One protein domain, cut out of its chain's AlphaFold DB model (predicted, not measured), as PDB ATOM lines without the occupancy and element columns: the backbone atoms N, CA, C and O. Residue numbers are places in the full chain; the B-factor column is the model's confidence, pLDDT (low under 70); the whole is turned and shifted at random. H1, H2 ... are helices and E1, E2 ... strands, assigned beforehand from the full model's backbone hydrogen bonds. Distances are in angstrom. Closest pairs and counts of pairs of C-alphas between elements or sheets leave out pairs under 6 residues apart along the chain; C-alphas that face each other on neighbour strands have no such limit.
ATOM      1  N   ALA A 431      14.566  43.215 -31.860       49.59
ATOM      2  CA  ALA A 431      13.806  43.894 -30.812       49.59
ATOM      3  C   ALA A 431      13.291  42.913 -29.742       49.59
ATOM      4  O   ALA A 431      13.438  43.181 -28.554       49.59
ATOM      5  N   ILE A 432      12.772  41.752 -30.152       53.56
ATOM      6  CA  ILE A 432      12.310  40.677 -29.261       53.56
ATOM      7  C   ILE A 432      13.481  40.098 -28.458       53.56
ATOM      8  O   ILE A 432      13.376  39.964 -27.242       53.56
ATOM      9  N   ALA A 433      14.625  39.817 -29.095       54.69
ATOM     10  CA  ALA A 433      15.811  39.334 -28.385       54.69
ATOM     11  C   ALA A 433      16.333  40.354 -27.353       54.69
ATOM     12  O   ALA A 433      16.672  39.972 -26.233       54.69
ATOM     13  N   VAL A 434      16.347  41.648 -27.697       60.38
ATOM     14  CA  VAL A 434      16.715  42.738 -26.778       60.38
ATOM     15  C   VAL A 434      15.695  42.893 -25.648       60.38
ATOM     16  O   VAL A 434      16.110  43.103 -24.513       60.38
ATOM     17  N   ALA A 435      14.395  42.740 -25.912       58.31
ATOM     18  CA  ALA A 435      13.347  42.794 -24.891       58.31
ATOM     19  C   ALA A 435      13.425  41.612 -23.907       58.31
ATOM     20  O   ALA A 435      13.342  41.828 -22.701       58.31
ATOM     21  N   ILE A 436      13.671  40.391 -24.398       60.53
ATOM     22  CA  ILE A 436      13.925  39.211 -23.552       60.53
ATOM     23  C   ILE A 436      15.178  39.437 -22.700       60.53
ATOM     24  O   ILE A 436      15.120  39.257 -21.489       60.53
ATOM     25  N   ASN A 437      16.285  39.898 -23.299       63.81
ATOM     26  CA  ASN A 437      17.504  40.220 -22.544       63.81
ATOM     27  C   ASN A 437      17.225  41.299 -21.480       63.81
ATOM     28  O   ASN A 437      17.701  41.169 -20.361       63.81
ATOM     29  N   ALA A 438      16.438  42.334 -21.793       64.19
ATOM     30  CA  ALA A 438      16.093  43.403 -20.854       64.19
ATOM     31  C   ALA A 438      15.254  42.904 -19.665       64.19
ATOM     32  O   ALA A 438      15.644  43.145 -18.528       64.19
ATOM     33  N   ALA A 439      14.172  42.158 -19.906       62.56
ATOM     34  CA  ALA A 439      13.343  41.591 -18.837       62.56
ATOM     35  C   ALA A 439      14.112  40.562 -17.984       62.56
ATOM     36  O   ALA A 439      13.929  40.474 -16.772       62.56
ATOM     37  N   GLN A 440      15.021  39.806 -18.605       65.00
ATOM     38  CA  GLN A 440      15.877  38.846 -17.912       65.00
ATOM     39  C   GLN A 440      16.963  39.541 -17.071       65.00
ATOM     40  O   GLN A 440      17.298  39.048 -15.999       65.00
ATOM     41  N   ILE A 441      17.469  40.707 -17.496       64.69
ATOM     42  CA  ILE A 441      18.307  41.579 -16.654       64.69
ATOM     43  C   ILE A 441      17.495  42.163 -15.501       64.69
ATOM     44  O   ILE A 441      17.997  42.177 -14.390       64.69
ATOM     45  N   GLU A 442      16.268  42.626 -15.739       64.81
ATOM     46  CA  GLU A 442      15.406  43.208 -14.701       64.81
ATOM     47  C   GLU A 442      15.157  42.186 -13.574       64.81
ATOM     48  O   GLU A 442      15.390  42.488 -12.405       64.81
ATOM     49  N   TYR A 443      14.860  40.929 -13.924       62.94
ATOM     50  CA  TYR A 443      14.801  39.809 -12.975       62.94
ATOM     51  C   TYR A 443      16.133  39.581 -12.227       62.94
ATOM     52  O   TYR A 443      16.146  39.475 -11.002       62.94
ATOM     53  N   LEU A 444      17.268  39.560 -12.938       63.50
ATOM     54  CA  LEU A 444      18.604  39.389 -12.341       63.50
ATOM     55  C   LEU A 444      19.089  40.598 -11.520       63.50
ATOM     56  O   LEU A 444      20.008  40.450 -10.726       63.50
ATOM     57  N   GLN A 445      18.525  41.792 -11.717       58.56
ATOM     58  CA  GLN A 445      18.838  42.992 -10.934       58.56
ATOM     59  C   GLN A 445      18.043  43.041  -9.625       58.56
ATOM     60  O   GLN A 445      18.534  43.593  -8.642       58.56
ATOM     61  N   PHE A 446      16.846  42.444  -9.597       51.84
ATOM     62  CA  PHE A 446      16.108  42.192  -8.358       51.84
ATOM     63  C   PHE A 446      16.671  40.999  -7.569       51.84
ATOM     64  O   PHE A 446      16.605  41.007  -6.338       51.84
ATOM     65  N   ASP A 447      17.289  40.017  -8.238       58.91
ATOM     66  CA  ASP A 447      18.133  39.025  -7.568       58.91
ATOM     67  C   ASP A 447      19.431  39.670  -7.049       58.91
ATOM     68  O   ASP A 447      20.462  39.742  -7.721       58.91
ATOM     69  N   ARG A 448      19.382  40.115  -5.791       55.12
ATOM     70  CA  ARG A 448      20.504  40.741  -5.078       55.12
ATOM     71  C   ARG A 448      21.719  39.808  -4.900       55.12
ATOM     72  O   ARG A 448      22.780  40.294  -4.506       55.12
ATOM     73  N   ALA A 449      21.593  38.513  -5.212       64.44
ATOM     74  CA  ALA A 449      22.697  37.559  -5.236       64.44
ATOM     75  C   ALA A 449      23.397  37.438  -6.605       64.44
ATOM     76  O   ALA A 449      24.431  36.770  -6.704       64.44
ATOM     77  N   ALA A 450      22.921  38.096  -7.668       82.06
ATOM     78  CA  ALA A 450      23.585  38.066  -8.971       82.06
ATOM     79  C   ALA A 450      25.041  38.582  -8.900       82.06
ATOM     80  O   ALA A 450      25.383  39.482  -8.132       82.06
ATOM     81  N   HIS A 451      25.943  37.999  -9.697       89.06
ATOM     82  CA  HIS A 451      27.334  38.462  -9.776       89.06
ATOM     83  C   HIS A 451      27.424  39.696 -10.703       89.06
ATOM     84  O   HIS A 451      26.877  39.647 -11.808       89.06
ATOM     85  N   PRO A 452      28.142  40.785 -10.356       91.75
ATOM     86  CA  PRO A 452      28.174  42.017 -11.165       91.75
ATOM     87  C   PRO A 452      28.647  41.790 -12.614       91.75
ATOM     88  O   PRO A 452      28.082  42.345 -13.557       91.75
ATOM     89  N   ALA A 453      29.608  40.884 -12.820       93.62
ATOM     90  CA  ALA A 453      30.027  40.452 -14.157       93.62
ATOM     91  C   ALA A 453      28.914  39.779 -14.989       93.62
ATOM     92  O   ALA A 453      28.875  39.970 -16.203       93.62
ATOM     93  N   LEU A 454      27.996  39.026 -14.366       93.19
ATOM     94  CA  LEU A 454      26.849  38.425 -15.058       93.19
ATOM     95  C   LEU A 454      25.898  39.517 -15.556       93.19
ATOM     96  O   LEU A 454      25.544  39.528 -16.736       93.19
ATOM     97  N   LEU A 455      25.569  40.479 -14.687       91.19
ATOM     98  CA  LEU A 455      24.763  41.646 -15.054       91.19
ATOM     99  C   LEU A 455      25.383  42.367 -16.259       91.19
ATOM    100  O   LEU A 455      24.703  42.568 -17.266       91.19
ATOM    101  N   MET A 456      26.691  42.661 -16.208       93.44
ATOM    102  CA  MET A 456      27.419  43.286 -17.317       93.44
ATOM    103  C   MET A 456      27.361  42.458 -18.615       93.44
ATOM    104  O   MET A 456      27.112  43.023 -19.681       93.44
ATOM    105  N   ILE A 457      27.580  41.140 -18.555       93.62
ATOM    106  CA  ILE A 457      27.582  40.262 -19.740       93.62
ATOM    107  C   ILE A 457      26.193  40.182 -20.386       93.62
ATOM    108  O   ILE A 457      26.104  40.125 -21.615       93.62
ATOM    109  N   CYS A 458      25.114  40.196 -19.600       92.12
ATOM    110  CA  CYS A 458      23.740  40.128 -20.105       92.12
ATOM    111  C   CYS A 458      23.259  41.435 -20.765       92.12
ATOM    112  O   CYS A 458      22.442  41.372 -21.687       92.12
ATOM    113  N   ARG A 459      23.790  42.605 -20.370       88.25
ATOM    114  CA  ARG A 459      23.375  43.955 -20.828       88.25
ATOM    115  C   ARG A 459      23.003  44.081 -22.314       88.25
ATOM    116  O   ARG A 459      23.713  43.540 -23.165       88.25
ATOM    117  N   PRO A 460      21.971  44.862 -22.691       86.25
ATOM    118  CA  PRO A 460      21.579  45.025 -24.095       86.25
ATOM    119  C   PRO A 460      22.626  45.791 -24.925       86.25
ATOM    120  O   PRO A 460      22.674  45.639 -26.143       86.25
ATOM    121  N   ASP A 461      23.472  46.595 -24.280       90.62
ATOM    122  CA  ASP A 461      24.536  47.407 -24.879       90.62
ATOM    123  C   ASP A 461      25.948  46.801 -24.725       90.62
ATOM    124  O   ASP A 461      26.921  47.408 -25.173       90.62
ATOM    125  N   PHE A 462      26.073  45.582 -24.178       94.38
ATOM    126  CA  PHE A 462      27.352  44.875 -23.986       94.38
ATOM    127  C   PHE A 462      28.247  44.877 -25.232       94.38
ATOM    128  O   PHE A 462      29.419  45.223 -25.139       94.38
ATOM    129  N   TYR A 463      27.709  44.543 -26.412       94.75
ATOM    130  CA  TYR A 463      28.502  44.511 -27.648       94.75
ATOM    131  C   TYR A 463      28.987  45.903 -28.090       94.75
ATOM    132  O   TYR A 463      30.037  46.007 -28.718       94.75
ATOM    133  N   SER A 464      28.276  46.974 -27.726       93.88
ATOM    134  CA  SER A 464      28.730  48.351 -27.957       93.88
ATOM    135  C   SER A 464      29.873  48.722 -27.008       93.88
ATOM    136  O   SER A 464      30.877  49.273 -27.456       93.88
ATOM    137  N   MET A 465      29.764  48.364 -25.720       93.38
ATOM    138  CA  MET A 465      30.858  48.532 -24.751       93.38
ATOM    139  C   MET A 465      32.097  47.731 -25.177       93.38
ATOM    140  O   MET A 465      33.201  48.267 -25.214       93.38
ATOM    141  N   LEU A 466      31.900  46.475 -25.588       95.69
ATOM    142  CA  LEU A 466      32.946  45.589 -26.092       95.69
ATOM    143  C   LEU A 466      33.664  46.172 -27.310       95.69
ATOM    144  O   LEU A 466      34.882  46.134 -27.355       95.69
ATOM    145  N   HIS A 467      32.943  46.744 -28.276       94.69
ATOM    146  CA  HIS A 467      33.567  47.378 -29.444       94.69
ATOM    147  C   HIS A 467      34.184  48.757 -29.150       94.69
ATOM    148  O   HIS A 467      34.935  49.264 -29.979       94.69
ATOM    149  N   THR A 468      33.890  49.358 -27.994       95.31
ATOM    150  CA  THR A 468      34.530  50.605 -27.533       95.31
ATOM    151  C   THR A 468      35.865  50.326 -26.832       95.31
ATOM    152  O   THR A 468      36.778  51.143 -26.906       95.31
ATOM    153  N   ASN A 469      36.008  49.164 -26.187       94.38
ATOM    154  CA  ASN A 469      37.234  48.739 -25.515       94.38
ATOM    155  C   ASN A 469      38.095  47.861 -26.443       94.38
ATOM    156  O   ASN A 469      37.762  46.702 -26.700       94.38
ATOM    157  N   THR A 470      39.213  48.408 -26.932       95.31
ATOM    158  CA  THR A 470      40.127  47.739 -27.877       95.31
ATOM    159  C   THR A 470      40.687  46.423 -27.358       95.31
ATOM    160  O   THR A 470      40.885  45.490 -28.137       95.31
ATOM    161  N   ASP A 471      40.905  46.316 -26.056       95.06
ATOM    162  CA  ASP A 471      41.659  45.214 -25.469       95.06
ATOM    163  C   ASP A 471      40.701  44.058 -25.145       95.06
ATOM    164  O   ASP A 471      40.970  42.896 -25.462       95.06
ATOM    165  N   ALA A 472      39.497  44.393 -24.669       95.44
ATOM    166  CA  ALA A 472      38.396  43.451 -24.512       95.44
ATOM    167  C   ALA A 472      37.987  42.809 -25.852       95.44
ATOM    168  O   ALA A 472      37.816  41.588 -25.921       95.44
ATOM    169  N   ILE A 473      37.870  43.581 -26.947       95.81
ATOM    170  CA  ILE A 473      37.536  43.006 -28.265       95.81
ATOM    171  C   ILE A 473      38.677  42.156 -28.847       95.81
ATOM    172  O   ILE A 473      38.397  41.201 -29.573       95.81
ATOM    173  N   GLN A 474      39.944  42.416 -28.501       95.50
ATOM    174  CA  GLN A 474      41.060  41.525 -28.850       95.50
ATOM    175  C   GLN A 474      40.951  40.179 -28.117       95.50
ATOM    176  O   GLN A 474      40.962  39.132 -28.768       95.50
ATOM    177  N   ILE A 475      40.757  40.181 -26.792       95.06
ATOM    178  CA  ILE A 475      40.587  38.949 -25.995       95.06
ATOM    179  C   ILE A 475      39.366  38.156 -26.484       95.06
ATOM    180  O   ILE A 475      39.480  36.964 -26.780       95.06
ATOM    181  N   TYR A 476      38.223  38.825 -26.669       96.50
ATOM    182  CA  TYR A 476      37.006  38.219 -27.217       96.50
ATOM    183  C   TYR A 476      37.218  37.629 -28.617       96.50
ATOM    184  O   TYR A 476      36.639  36.594 -28.941       96.50
ATOM    185  N   ASN A 477      38.047  38.253 -29.462       95.12
ATOM    186  CA  ASN A 477      38.350  37.726 -30.790       95.12
ATOM    187  C   ASN A 477      39.344  36.564 -30.794       95.12
ATOM    188  O   ASN A 477      39.202  35.693 -31.654       95.12
ATOM    189  N   ARG A 478      40.281  36.513 -29.840       93.12
ATOM    190  CA  ARG A 478      41.336  35.489 -29.767       93.12
ATOM    191  C   ARG A 478      40.803  34.075 -29.518       93.12
ATOM    192  O   ARG A 478      41.376  33.125 -30.038       93.12
ATOM    193  N   ASN A 479      39.727  33.921 -28.739       91.50
ATOM    194  CA  ASN A 479      39.189  32.607 -28.368       91.50
ATOM    195  C   ASN A 479      37.728  32.421 -28.838       91.50
ATOM    196  O   ASN A 479      36.805  33.084 -28.367       91.50
ATOM    197  N   SER A 480      37.489  31.464 -29.740       94.12
ATOM    198  CA  SER A 480      36.146  31.114 -30.229       94.12
ATOM    199  C   SER A 480      35.256  30.465 -29.158       94.12
ATOM    200  O   SER A 480      34.046  30.702 -29.147       94.12
ATOM    201  N   ALA A 481      35.834  29.718 -28.214       95.94
ATOM    202  CA  ALA A 481      35.115  29.177 -27.064       95.94
ATOM    203  C   ALA A 481      34.680  30.288 -26.094       95.94
ATOM    204  O   ALA A 481      33.588  30.201 -25.538       95.94
ATOM    205  N   LEU A 482      35.452  31.375 -25.955       96.56
ATOM    206  CA  LEU A 482      35.034  32.562 -25.196       96.56
ATOM    207  C   LEU A 482      33.807  33.234 -25.830       96.56
ATOM    208  O   LEU A 482      32.832  33.509 -25.129       96.56
ATOM    209  N   LYS A 483      33.790  33.401 -27.162       96.44
ATOM    210  CA  LYS A 483      32.594  33.878 -27.888       96.44
ATOM    211  C   LYS A 483      31.377  32.990 -27.631       96.44
ATOM    212  O   LYS A 483      30.272  33.496 -27.440       96.44
ATOM    213  N   HIS A 484      31.576  31.670 -27.604       95.81
ATOM    214  CA  HIS A 484      30.523  30.697 -27.310       95.81
ATOM    215  C   HIS A 484      30.037  30.765 -25.854       95.81
ATOM    216  O   HIS A 484      28.829  30.778 -25.635       95.81
ATOM    217  N   MET A 485      30.936  30.885 -24.870       96.44
ATOM    218  CA  MET A 485      30.576  31.061 -23.453       96.44
ATOM    219  C   MET A 485      29.750  32.333 -23.244       96.44
ATOM    220  O   MET A 485      28.655  32.255 -22.694       96.44
ATOM    221  N   VAL A 486      30.200  33.479 -23.768       95.69
ATOM    222  CA  VAL A 486      29.451  34.749 -23.707       95.69
ATOM    223  C   VAL A 486      28.090  34.624 -24.410       95.69
ATOM    224  O   VAL A 486      27.063  34.981 -23.840       95.69
ATOM    225  N   SER A 487      28.048  34.051 -25.617       94.94
ATOM    226  CA  SER A 487      26.804  33.806 -26.372       94.94
ATOM    227  C   SER A 487      25.833  32.858 -25.650       94.94
ATOM    228  O   SER A 487      24.621  32.989 -25.818       94.94
ATOM    229  N   ARG A 488      26.341  31.915 -24.843       94.44
ATOM    230  CA  ARG A 488      25.542  30.997 -24.021       94.44
ATOM    231  C   ARG A 488      25.010  31.683 -22.762       94.44
ATOM    232  O   ARG A 488      23.804  31.640 -22.559       94.44
ATOM    233  N   VAL A 489      25.854  32.378 -21.996       94.19
ATOM    234  CA  VAL A 489      25.444  33.142 -20.795       94.19
ATOM    235  C   VAL A 489      24.370  34.186 -21.127       94.19
ATOM    236  O   VAL A 489      23.420  34.367 -20.376       94.19
ATOM    237  N   ARG A 490      24.448  34.818 -22.305       92.75
ATOM    238  CA  ARG A 490      23.431  35.764 -22.800       92.75
ATOM    239  C   ARG A 490      22.090  35.148 -23.233       92.75
ATOM    240  O   ARG A 490      21.172  35.892 -23.569       92.75
ATOM    241  N   ARG A 491      21.984  33.819 -23.306       89.06
ATOM    242  CA  ARG A 491      20.731  33.084 -23.584       89.06
ATOM    243  C   ARG A 491      20.198  32.402 -22.331       89.06
ATOM    244  O   ARG A 491      18.992  32.296 -22.152       89.06
ATOM    245  N   ASP A 492      21.119  31.923 -21.507       88.00
ATOM    246  CA  ASP A 492      20.883  31.234 -20.253       88.00
ATOM    247  C   ASP A 492      21.892  31.752 -19.210       88.00
ATOM    248  O   ASP A 492      23.043  31.301 -19.182       88.00
ATOM    249  N   PRO A 493      21.476  32.699 -18.351       89.75
ATOM    250  CA  PRO A 493      22.303  33.233 -17.275       89.75
ATOM    251  C   PRO A 493      22.793  32.171 -16.284       89.75
ATOM    252  O   PRO A 493      23.866  32.339 -15.707       89.75
ATOM    253  N   THR A 494      22.072  31.052 -16.111       89.12
ATOM    254  CA  THR A 494      22.450  29.999 -15.148       89.12
ATOM    255  C   THR A 494      23.761  29.311 -15.539       89.12
ATOM    256  O   THR A 494      24.546  28.912 -14.676       89.12
ATOM    257  N   CYS A 495      24.085  29.285 -16.838       91.00
ATOM    258  CA  CYS A 495      25.378  28.819 -17.334       91.00
ATOM    259  C   CYS A 495      26.579  29.632 -16.815       91.00
ATOM    260  O   CYS A 495      27.705  29.145 -16.920       91.00
ATOM    261  N   PHE A 496      26.393  30.841 -16.268       93.69
ATOM    262  CA  PHE A 496      27.502  31.669 -15.777       93.69
ATOM    263  C   PHE A 496      28.285  31.008 -14.640       93.69
ATOM    264  O   PHE A 496      29.513  31.022 -14.679       93.69
ATOM    265  N   ALA A 497      27.609  30.349 -13.690       91.31
ATOM    266  CA  ALA A 497      28.269  29.674 -12.567       91.31
ATOM    267  C   ALA A 497      29.277  28.602 -13.032       91.31
ATOM    268  O   ALA A 497      30.334  28.428 -12.434       91.31
ATOM    269  N   ARG A 498      29.010  27.941 -14.171       93.38
ATOM    270  CA  ARG A 498      29.922  26.966 -14.800       93.38
ATOM    271  C   ARG A 498      31.162  27.610 -15.440       93.38
ATOM    272  O   ARG A 498      32.139  26.917 -15.705       93.38
ATOM    273  N   TYR A 499      31.120  28.909 -15.728       95.56
ATOM    274  CA  TYR A 499      32.164  29.628 -16.465       95.56
ATOM    275  C   TYR A 499      32.865  30.727 -15.649       95.56
ATOM    276  O   TYR A 499      33.883  31.241 -16.106       95.56
ATOM    277  N   GLN A 500      32.394  31.057 -14.442       93.88
ATOM    278  CA  GLN A 500      32.913  32.161 -13.616       93.88
ATOM    279  C   GLN A 500      34.408  32.043 -13.251       93.88
ATOM    280  O   GLN A 500      35.076  33.055 -13.064       93.88
ATOM    281  N   HIS A 501      34.961  30.825 -13.215       93.88
ATOM    282  CA  HIS A 501      36.387  30.577 -12.950       93.88
ATOM    283  C   HIS A 501      37.247  30.484 -14.232       93.88
ATOM    284  O   HIS A 501      38.457  30.277 -14.157       93.88
ATOM    285  N   ASN A 502      36.663  30.626 -15.430       96.06
ATOM    286  CA  ASN A 502      37.406  30.507 -16.685       96.06
ATOM    287  C   ASN A 502      38.347  31.706 -16.908       96.06
ATOM    288  O   ASN A 502      37.889  32.838 -17.049       96.06
ATOM    289  N   ARG A 503      39.656  31.444 -17.031       95.25
ATOM    290  CA  ARG A 503      40.710  32.468 -17.171       95.25
ATOM    291  C   ARG A 503      40.454  33.505 -18.272       95.25
ATOM    292  O   ARG A 503      40.653  34.690 -18.027       95.25
ATOM    293  N   ASP A 504      40.025  33.084 -19.461       95.50
ATOM    294  CA  ASP A 504      39.782  34.001 -20.586       95.50
ATOM    295  C   ASP A 504      38.506  34.842 -20.371       95.50
ATOM    296  O   ASP A 504      38.471  36.009 -20.762       95.50
ATOM    297  N   LEU A 505      37.472  34.292 -19.715       96.50
ATOM    298  CA  LEU A 505      36.271  35.051 -19.345       96.50
ATOM    299  C   LEU A 505      36.555  36.049 -18.213       96.50
ATOM    300  O   LEU A 505      36.111  37.190 -18.294       96.50
ATOM    301  N   VAL A 506      37.331  35.649 -17.201       96.19
ATOM    302  CA  VAL A 506      37.810  36.536 -16.126       96.19
ATOM    303  C   VAL A 506      38.628  37.691 -16.708       96.19
ATOM    304  O   VAL A 506      38.357  38.847 -16.398       96.19
ATOM    305  N   ALA A 507      39.574  37.401 -17.609       96.31
ATOM    306  CA  ALA A 507      40.370  38.428 -18.280       96.31
ATOM    307  C   ALA A 507      39.496  39.390 -19.106       96.31
ATOM    308  O   ALA A 507      39.648  40.603 -18.984       96.31
ATOM    309  N   LEU A 508      38.541  38.866 -19.888       97.06
ATOM    310  CA  LEU A 508      37.597  39.687 -20.654       97.06
ATOM    311  C   LEU A 508      36.761  40.608 -19.754       97.06
ATOM    312  O   LEU A 508      36.533  41.760 -20.113       97.06
ATOM    313  N   VAL A 509      36.284  40.105 -18.614       96.44
ATOM    314  CA  VAL A 509      35.485  40.883 -17.656       96.44
ATOM    315  C   VAL A 509      36.324  41.984 -17.013       96.44
ATOM    316  O   VAL A 509      35.888  43.135 -16.982       96.44
ATOM    317  N   ASN A 510      37.541  41.665 -16.572       95.94
ATOM    318  CA  ASN A 510      38.409  42.616 -15.878       95.94
ATOM    319  C   ASN A 510      38.913  43.746 -16.794       95.94
ATOM    320  O   ASN A 510      39.224  44.822 -16.296       95.94
ATOM    321  N   CYS A 511      38.890  43.585 -18.125       95.75
ATOM    322  CA  CYS A 511      39.099  44.703 -19.057       95.75
ATOM    323  C   CYS A 511      38.046  45.823 -18.941       95.75
ATOM    324  O   CYS A 511      38.298  46.923 -19.427       95.75
ATOM    325  N   PHE A 512      36.882  45.574 -18.330       95.44
ATOM    326  CA  PHE A 512      35.856  46.590 -18.057       95.44
ATOM    327  C   PHE A 512      35.860  47.089 -16.606       95.44
ATOM    328  O   PHE A 512      35.016  47.911 -16.253       95.44
ATOM    329  N   ALA A 513      36.763  46.589 -15.760       95.31
ATOM    330  CA  ALA A 513      36.875  47.030 -14.378       95.31
ATOM    331  C   ALA A 513      37.380  48.477 -14.297       95.31
ATOM    332  O   ALA A 513      38.215  48.903 -15.096       95.31
ATOM    333  N   ALA A 514      36.895  49.215 -13.302       92.62
ATOM    334  CA  ALA A 514      37.369  50.549 -12.953       92.62
ATOM    335  C   ALA A 514      38.185  50.479 -11.642       92.62
ATOM    336  O   ALA A 514      37.615  50.667 -10.562       92.62
ATOM    337  N   PRO A 515      39.493  50.144 -11.697       91.19
ATOM    338  CA  PRO A 515      40.316  49.939 -10.503       91.19
ATOM    339  C   PRO A 515      40.586  51.227  -9.709       91.19
ATOM    340  O   PRO A 515      41.009  51.150  -8.559       91.19
ATOM    341  N   ASP A 516      40.315  52.379 -10.326       90.38
ATOM    342  CA  ASP A 516      40.323  53.738  -9.783       90.38
ATOM    343  C   ASP A 516      39.171  54.037  -8.807       90.38
ATOM    344  O   ASP A 516      39.207  55.055  -8.120       90.38
ATOM    345  N   LYS A 517      38.149  53.175  -8.752       90.19
ATOM    346  CA  LYS A 517      36.965  53.356  -7.900       90.19
ATOM    347  C   LYS A 517      37.034  52.501  -6.647       90.19
ATOM    348  O   LYS A 517      37.602  51.407  -6.662       90.19
ATOM    349  N   ASP A 518      36.360  52.955  -5.600       92.31
ATOM    350  CA  ASP A 518      36.121  52.157  -4.402       92.31
ATOM    351  C   ASP A 518      35.356  50.863  -4.726       92.31
ATOM    352  O   ASP A 518      34.597  50.775  -5.701       92.31
ATOM    353  N   LEU A 519      35.566  49.830  -3.908       92.94
ATOM    354  CA  LEU A 519      34.824  48.576  -4.019       92.94
ATOM    355  C   LEU A 519      33.358  48.780  -3.582       92.94
ATOM    356  O   LEU A 519      33.103  49.541  -2.646       92.94
ATOM    357  N   PRO A 520      32.377  48.107  -4.216       90.38
ATOM    358  CA  PRO A 520      30.986  48.174  -3.776       90.38
ATOM    359  C   PRO A 520      30.813  47.668  -2.336       90.38
ATOM    360  O   PRO A 520      31.542  46.785  -1.892       90.38
ATOM    361  N   THR A 521      29.815  48.179  -1.611       90.50
ATOM    362  CA  THR A 521      29.548  47.787  -0.217       90.50
ATOM    363  C   THR A 521      29.455  46.265  -0.061       90.50
ATOM    364  O   THR A 521      28.691  45.610  -0.770       90.50
ATOM    365  N   GLY A 522      30.217  45.708   0.883       90.06
ATOM    366  CA  GLY A 522      30.307  44.263   1.111       90.06
ATOM    367  C   GLY A 522      31.332  43.534   0.235       90.06
ATOM    368  O   GLY A 522      31.470  42.324   0.387       90.06
ATOM    369  N   TRP A 523      32.067  44.233  -0.639       94.44
ATOM    370  CA  TRP A 523      33.187  43.664  -1.387       94.44
ATOM    371  C   TRP A 523      34.539  44.082  -0.802       94.44
ATOM    372  O   TRP A 523      34.813  45.260  -0.595       94.44
ATOM    373  N   GLU A 524      35.405  43.096  -0.600       94.69
ATOM    374  CA  GLU A 524      36.805  43.243  -0.199       94.69
ATOM    375  C   GLU A 524      37.717  42.742  -1.333       94.69
ATOM    376  O   GLU A 524      37.285  41.984  -2.207       94.69
ATOM    377  N   THR A 525      38.991  43.137  -1.334       95.62
ATOM    378  CA  THR A 525      40.009  42.546  -2.209       95.62
ATOM    379  C   THR A 525      41.222  42.084  -1.412       95.62
ATOM    380  O   THR A 525      41.666  42.765  -0.493       95.62
ATOM    381  N   LYS A 526      41.752  40.914  -1.774       94.75
ATOM    382  CA  LYS A 526      42.976  40.321  -1.218       94.75
ATOM    383  C   LYS A 526      43.856  39.822  -2.366       94.75
ATOM    384  O   LYS A 526      43.438  39.815  -3.524       94.75
ATOM    385  N   MET A 527      45.081  39.420  -2.055       95.50
ATOM    386  CA  MET A 527      45.976  38.738  -2.993       95.50
ATOM    387  C   MET A 527      46.163  37.296  -2.527       95.50
ATOM    388  O   MET A 527      46.235  37.058  -1.322       95.50
ATOM    389  N   ASP A 528      46.208  36.337  -3.453       92.62
ATOM    390  CA  ASP A 528      46.628  34.971  -3.119       92.62
ATOM    391  C   ASP A 528      48.163  34.888  -2.992       92.62
ATOM    392  O   ASP A 528      48.872  35.871  -3.221       92.62
ATOM    393  N   GLN A 529      48.684  33.724  -2.598       94.06
ATOM    394  CA  GLN A 529      50.111  33.513  -2.312       94.06
ATOM    395  C   GLN A 529      51.031  33.835  -3.511       94.06
ATOM    396  O   GLN A 529      52.195  34.174  -3.319       94.06
ATOM    397  N   SER A 530      50.508  33.793  -4.743       93.12
ATOM    398  CA  SER A 530      51.216  34.188  -5.972       93.12
ATOM    399  C   SER A 530      51.225  35.704  -6.242       93.12
ATOM    400  O   SER A 530      51.729  36.148  -7.274       93.12
ATOM    401  N   GLY A 531      50.633  36.515  -5.356       92.81
ATOM    402  CA  GLY A 531      50.438  37.960  -5.532       92.81
ATOM    403  C   GLY A 531      49.260  38.330  -6.444       92.81
ATOM    404  O   GLY A 531      49.028  39.507  -6.725       92.81
ATOM    405  N   LYS A 532      48.494  37.346  -6.925       92.69
ATOM    406  CA  LYS A 532      47.349  37.560  -7.815       92.69
ATOM    407  C   LYS A 532      46.138  38.070  -7.031       92.69
ATOM    408  O   LYS A 532      45.688  37.450  -6.071       92.69
ATOM    409  N   GLN A 533      45.578  39.192  -7.477       94.38
ATOM    410  CA  GLN A 533      44.409  39.815  -6.860       94.38
ATOM    411  C   GLN A 533      43.131  38.976  -7.040       94.38
ATOM    412  O   GLN A 533      42.839  38.489  -8.137       94.38
ATOM    413  N   PHE A 534      42.343  38.870  -5.971       95.56
ATOM    414  CA  PHE A 534      40.983  38.341  -5.966       95.56
ATOM    415  C   PHE A 534      40.049  39.212  -5.117       95.56
ATOM    416  O   PHE A 534      40.476  40.130  -4.408       95.56
ATOM    417  N   PHE A 535      38.752  38.940  -5.219       96.38
ATOM    418  CA  PHE A 535      37.680  39.717  -4.612       96.38
ATOM    419  C   PHE A 535      36.783  38.805  -3.773       96.38
ATOM    420  O   PHE A 535      36.544  37.651  -4.137       96.38
ATOM    421  N   ILE A 536      36.306  39.322  -2.644       95.44
ATOM    422  CA  ILE A 536      35.472  38.607  -1.675       95.44
ATOM    423  C   ILE A 536      34.172  39.388  -1.531       95.44
ATOM    424  O   ILE A 536      34.195  40.556  -1.160       95.44
ATOM    425  N   ASP A 537      33.050  38.748  -1.830       93.38
ATOM    426  CA  ASP A 537      31.702  39.272  -1.628       93.38
ATOM    427  C   ASP A 537      31.171  38.698  -0.313       93.38
ATOM    428  O   ASP A 537      30.736  37.546  -0.246       93.38
ATOM    429  N   HIS A 538      31.250  39.508   0.742       92.25
ATOM    430  CA  HIS A 538      30.820  39.158   2.096       92.25
ATOM    431  C   HIS A 538      29.298  39.026   2.211       92.25
ATOM    432  O   HIS A 538      28.810  38.234   3.016       92.25
ATOM    433  N   ALA A 539      28.535  39.744   1.377       89.38
ATOM    434  CA  ALA A 539      27.075  39.672   1.370       89.38
ATOM    435  C   ALA A 539      26.565  38.319   0.842       89.38
ATOM    436  O   ALA A 539      25.565  37.806   1.335       89.38
ATOM    437  N   ASN A 540      27.276  37.729  -0.124       87.38
ATOM    438  CA  ASN A 540      26.950  36.431  -0.725       87.38
ATOM    439  C   ASN A 540      27.926  35.304  -0.334       87.38
ATOM    440  O   ASN A 540      27.863  34.222  -0.916       87.38
ATOM    441  N   ARG A 541      28.840  35.559   0.618       91.38
ATOM    442  CA  ARG A 541      29.883  34.636   1.114       91.38
ATOM    443  C   ARG A 541      30.633  33.887  -0.003       91.38
ATOM    444  O   ARG A 541      30.814  32.672   0.064       91.38
ATOM    445  N   ARG A 542      31.061  34.606  -1.046       89.62
ATOM    446  CA  ARG A 542      31.714  34.031  -2.242       89.62
ATOM    447  C   ARG A 542      33.009  34.754  -2.598       89.62
ATOM    448  O   ARG A 542      33.130  35.959  -2.391       89.62
ATOM    449  N   THR A 543      33.947  34.038  -3.208       93.62
ATOM    450  CA  THR A 543      35.182  34.607  -3.767       93.62
ATOM    451  C   THR A 543      35.154  34.587  -5.297       93.62
ATOM    452  O   THR A 543      34.491  33.753  -5.918       93.62
ATOM    453  N   SER A 544      35.839  35.542  -5.926       94.50
ATOM    454  CA  SER A 544      35.862  35.707  -7.380       94.50
ATOM    455  C   SER A 544      37.168  36.343  -7.849       94.50
ATOM    456  O   SER A 544      37.704  37.235  -7.201       94.50
ATOM    457  N   PHE A 545      37.673  35.927  -9.013       96.00
ATOM    458  CA  PHE A 545      38.770  36.629  -9.700       96.00
ATOM    459  C   PHE A 545      38.262  37.742 -10.638       96.00
ATOM    460  O   PHE A 545      39.066  38.426 -11.271       96.00
ATOM    461  N   MET A 546      36.941  37.917 -10.754       95.94
ATOM    462  CA  MET A 546      36.327  39.008 -11.508       95.94
ATOM    463  C   MET A 546      36.130  40.230 -10.607       95.94
ATOM    464  O   MET A 546      35.500  40.116  -9.557       95.94
ATOM    465  N   ASP A 547      36.629  41.389 -11.032       95.56
ATOM    466  CA  ASP A 547      36.478  42.644 -10.288       95.56
ATOM    467  C   ASP A 547      34.998  43.086 -10.266       95.56
ATOM    468  O   ASP A 547      34.348  43.108 -11.319       95.56
ATOM    469  N   PRO A 548      34.425  43.441  -9.100       94.06
ATOM    470  CA  PRO A 548      33.038  43.882  -9.011       94.06
ATOM    471  C   PRO A 548      32.782  45.275  -9.605       94.06
ATOM    472  O   PRO A 548      31.626  45.611  -9.871       94.06
ATOM    473  N   ARG A 549      33.818  46.091  -9.850       94.00
ATOM    474  CA  ARG A 549      33.731  47.493 -10.312       94.00
ATOM    475  C   ARG A 549      33.504  47.610 -11.825       94.00
ATOM    476  O   ARG A 549      34.111  48.442 -12.501       94.00
ATOM    477  N   VAL A 550      32.627  46.764 -12.362       93.56
ATOM    478  CA  VAL A 550      32.253  46.695 -13.783       93.56
ATOM    479  C   VAL A 550      30.940  47.443 -14.081       93.56
ATOM    480  O   VAL A 550      30.102  47.586 -13.190       93.56
ATOM    481  N   PRO A 551      30.692  47.908 -15.324       89.31
ATOM    482  CA  PRO A 551      29.454  48.602 -15.682       89.31
ATOM    483  C   PRO A 551      28.201  47.711 -15.598       89.31
ATOM    484  O   PRO A 551      27.815  47.049 -16.565       89.31
ATOM    485  N   THR A 552      27.488  47.757 -14.476       84.88
ATOM    486  CA  THR A 552      26.181  47.099 -14.278       84.88
ATOM    487  C   THR A 552      25.010  47.948 -14.797       84.88
ATOM    488  O   THR A 552      24.134  47.434 -15.492       84.88
ATOM    489  N   ASP A 553      25.032  49.260 -14.546       74.00
ATOM    490  CA  ASP A 553      23.965  50.218 -14.876       74.00
ATOM    491  C   ASP A 553      23.717  50.394 -16.384       74.00
ATOM    492  O   ASP A 553      24.536  50.982 -17.098       74.00
ATOM    493  N   CYS A 554      22.558  49.947 -16.878       63.00
ATOM    494  CA  CYS A 554      22.127  50.181 -18.258       63.00
ATOM    495  C   CYS A 554      21.491  51.586 -18.412       63.00
ATOM    496  O   CYS A 554      20.422  51.822 -17.841       63.00
ATOM    497  N   PRO A 555      22.048  52.505 -19.236       54.12
ATOM    498  CA  PRO A 555      21.584  53.897 -19.334       54.12
ATOM    499  C   PRO A 555      20.105  54.075 -19.700       54.12
ATOM    500  O   PRO A 555      19.504  55.095 -19.379       54.12
ATOM    501  N   ARG A 556      19.500  53.084 -20.368       50.00
ATOM    502  CA  ARG A 556      18.093  53.128 -20.801       50.00
ATOM    503  C   ARG A 556      17.076  52.822 -19.696       50.00
ATOM    504  O   ARG A 556      15.910  53.147 -19.878       50.00
ATOM    505  N   ALA A 557      17.486  52.227 -18.572       48.34
ATOM    506  CA  ALA A 557      16.559  51.849 -17.499       48.34
ATOM    507  C   ALA A 557      16.036  53.063 -16.704       48.34
ATOM    508  O   ALA A 557      14.876  53.099 -16.301       48.34
ATOM    509  N   ARG A 558      16.863  54.108 -16.541       44.06
ATOM    510  CA  ARG A 558      16.564  55.275 -15.684       44.06
ATOM    511  C   ARG A 558      15.412  56.175 -16.176       44.06
ATOM    512  O   ARG A 558      15.015  57.079 -15.454       44.06
ATOM    513  N   HIS A 559      14.844  55.919 -17.359       42.31
ATOM    514  CA  HIS A 559      13.668  56.626 -17.891       42.31
ATOM    515  C   HIS A 559      12.336  55.871 -17.701       42.31
ATOM    516  O   HIS A 559      11.346  56.218 -18.343       42.31
TER     517      HIS A 559
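Overview. This is residues 431 to 559 of the 654 residues of an uncharacterized protein of Aedes albopictus (UniProt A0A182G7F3). A small antiparallel sheet of three strands, E1 E2 E3, lies at one end of a cluster of six short helices, H2 to H7. H2 is in the middle of the cluster, and the longer helix H1 packs on H2 on the side away from the sheet. The printed part has 129 residues, with seven named helices followed by three named strands, and its class is mostly helix. It is compact, with a radius of gyration of the C-alphas of 14.4 A, and spans 47 by 33 by 28 A.

Along the chain. E1, residues 523 to 527, begins at C-alpha 523 at (33.187, 43.664, -1.387) and is 13.8 A long. E2 is residues 533 to 537, also 13.8 A, and E3 is residues 542 to 544, ending at C-alpha 544 at (35.862, 35.707, -7.380). H1, residues 431 to 446, starts at C-alpha 431 at (13.806, 43.894, -30.812) and is 22.6 A long. H2 is residues 452 to 458, H3 462 to 468, H4 470 to 478 with 12.5 A, H5 480 to 489 with 14.4 A, H6 493 to 499 and H7 503 to 510.

Arrangement. The sheet is a meander, each strand the antiparallel neighbour of the one before. E1 and E2 form a hairpin, with N 524 and O 536 2.9 A apart and within hydrogen-bond range. E2 and E3 form another, with N 535 and O 544 at 2.8 A. None of the seven helices is on the sheet. H2 touches H5, about perpendicular at 83 degrees, closest at the C-alphas of Ile 457 and Val 486, 7.0 A. H2 and H6 only just touch, with 3 pairs of C-alphas within 8 A, the closest being Leu 454 and Phe 496 at 6.8 A. H1 and H2 form a helical hairpin at a shallow tilt of 16 degrees, closest at Ile 441 and Cys 458, 6.6 A. H4 touches H7 at a shallow tilt of 20 degrees, opposite ways, with the C-alphas of Ala 472 and Leu 508 5.4 A apart. H3 and H4 only just touch, with 3 pairs within 8 A, only at the corner. In H1, H2, H3, H4, H5 and H7 every O i to N i+4 pair is within hydrogen-bond range; H6 has 0 of 3, but 3 of 4 O i to N i+3 pairs.

Size, cuts and confidence. The two C-alphas farthest apart, those of Ala 431 and Gln 529, are 47.3 A apart. The printed part has no cut. The link from H7 to E1 is long, with 12 residues; residues 545 to 559 hold no named element. Residues 431 to 449 and 554 to 559 have pLDDT under 70.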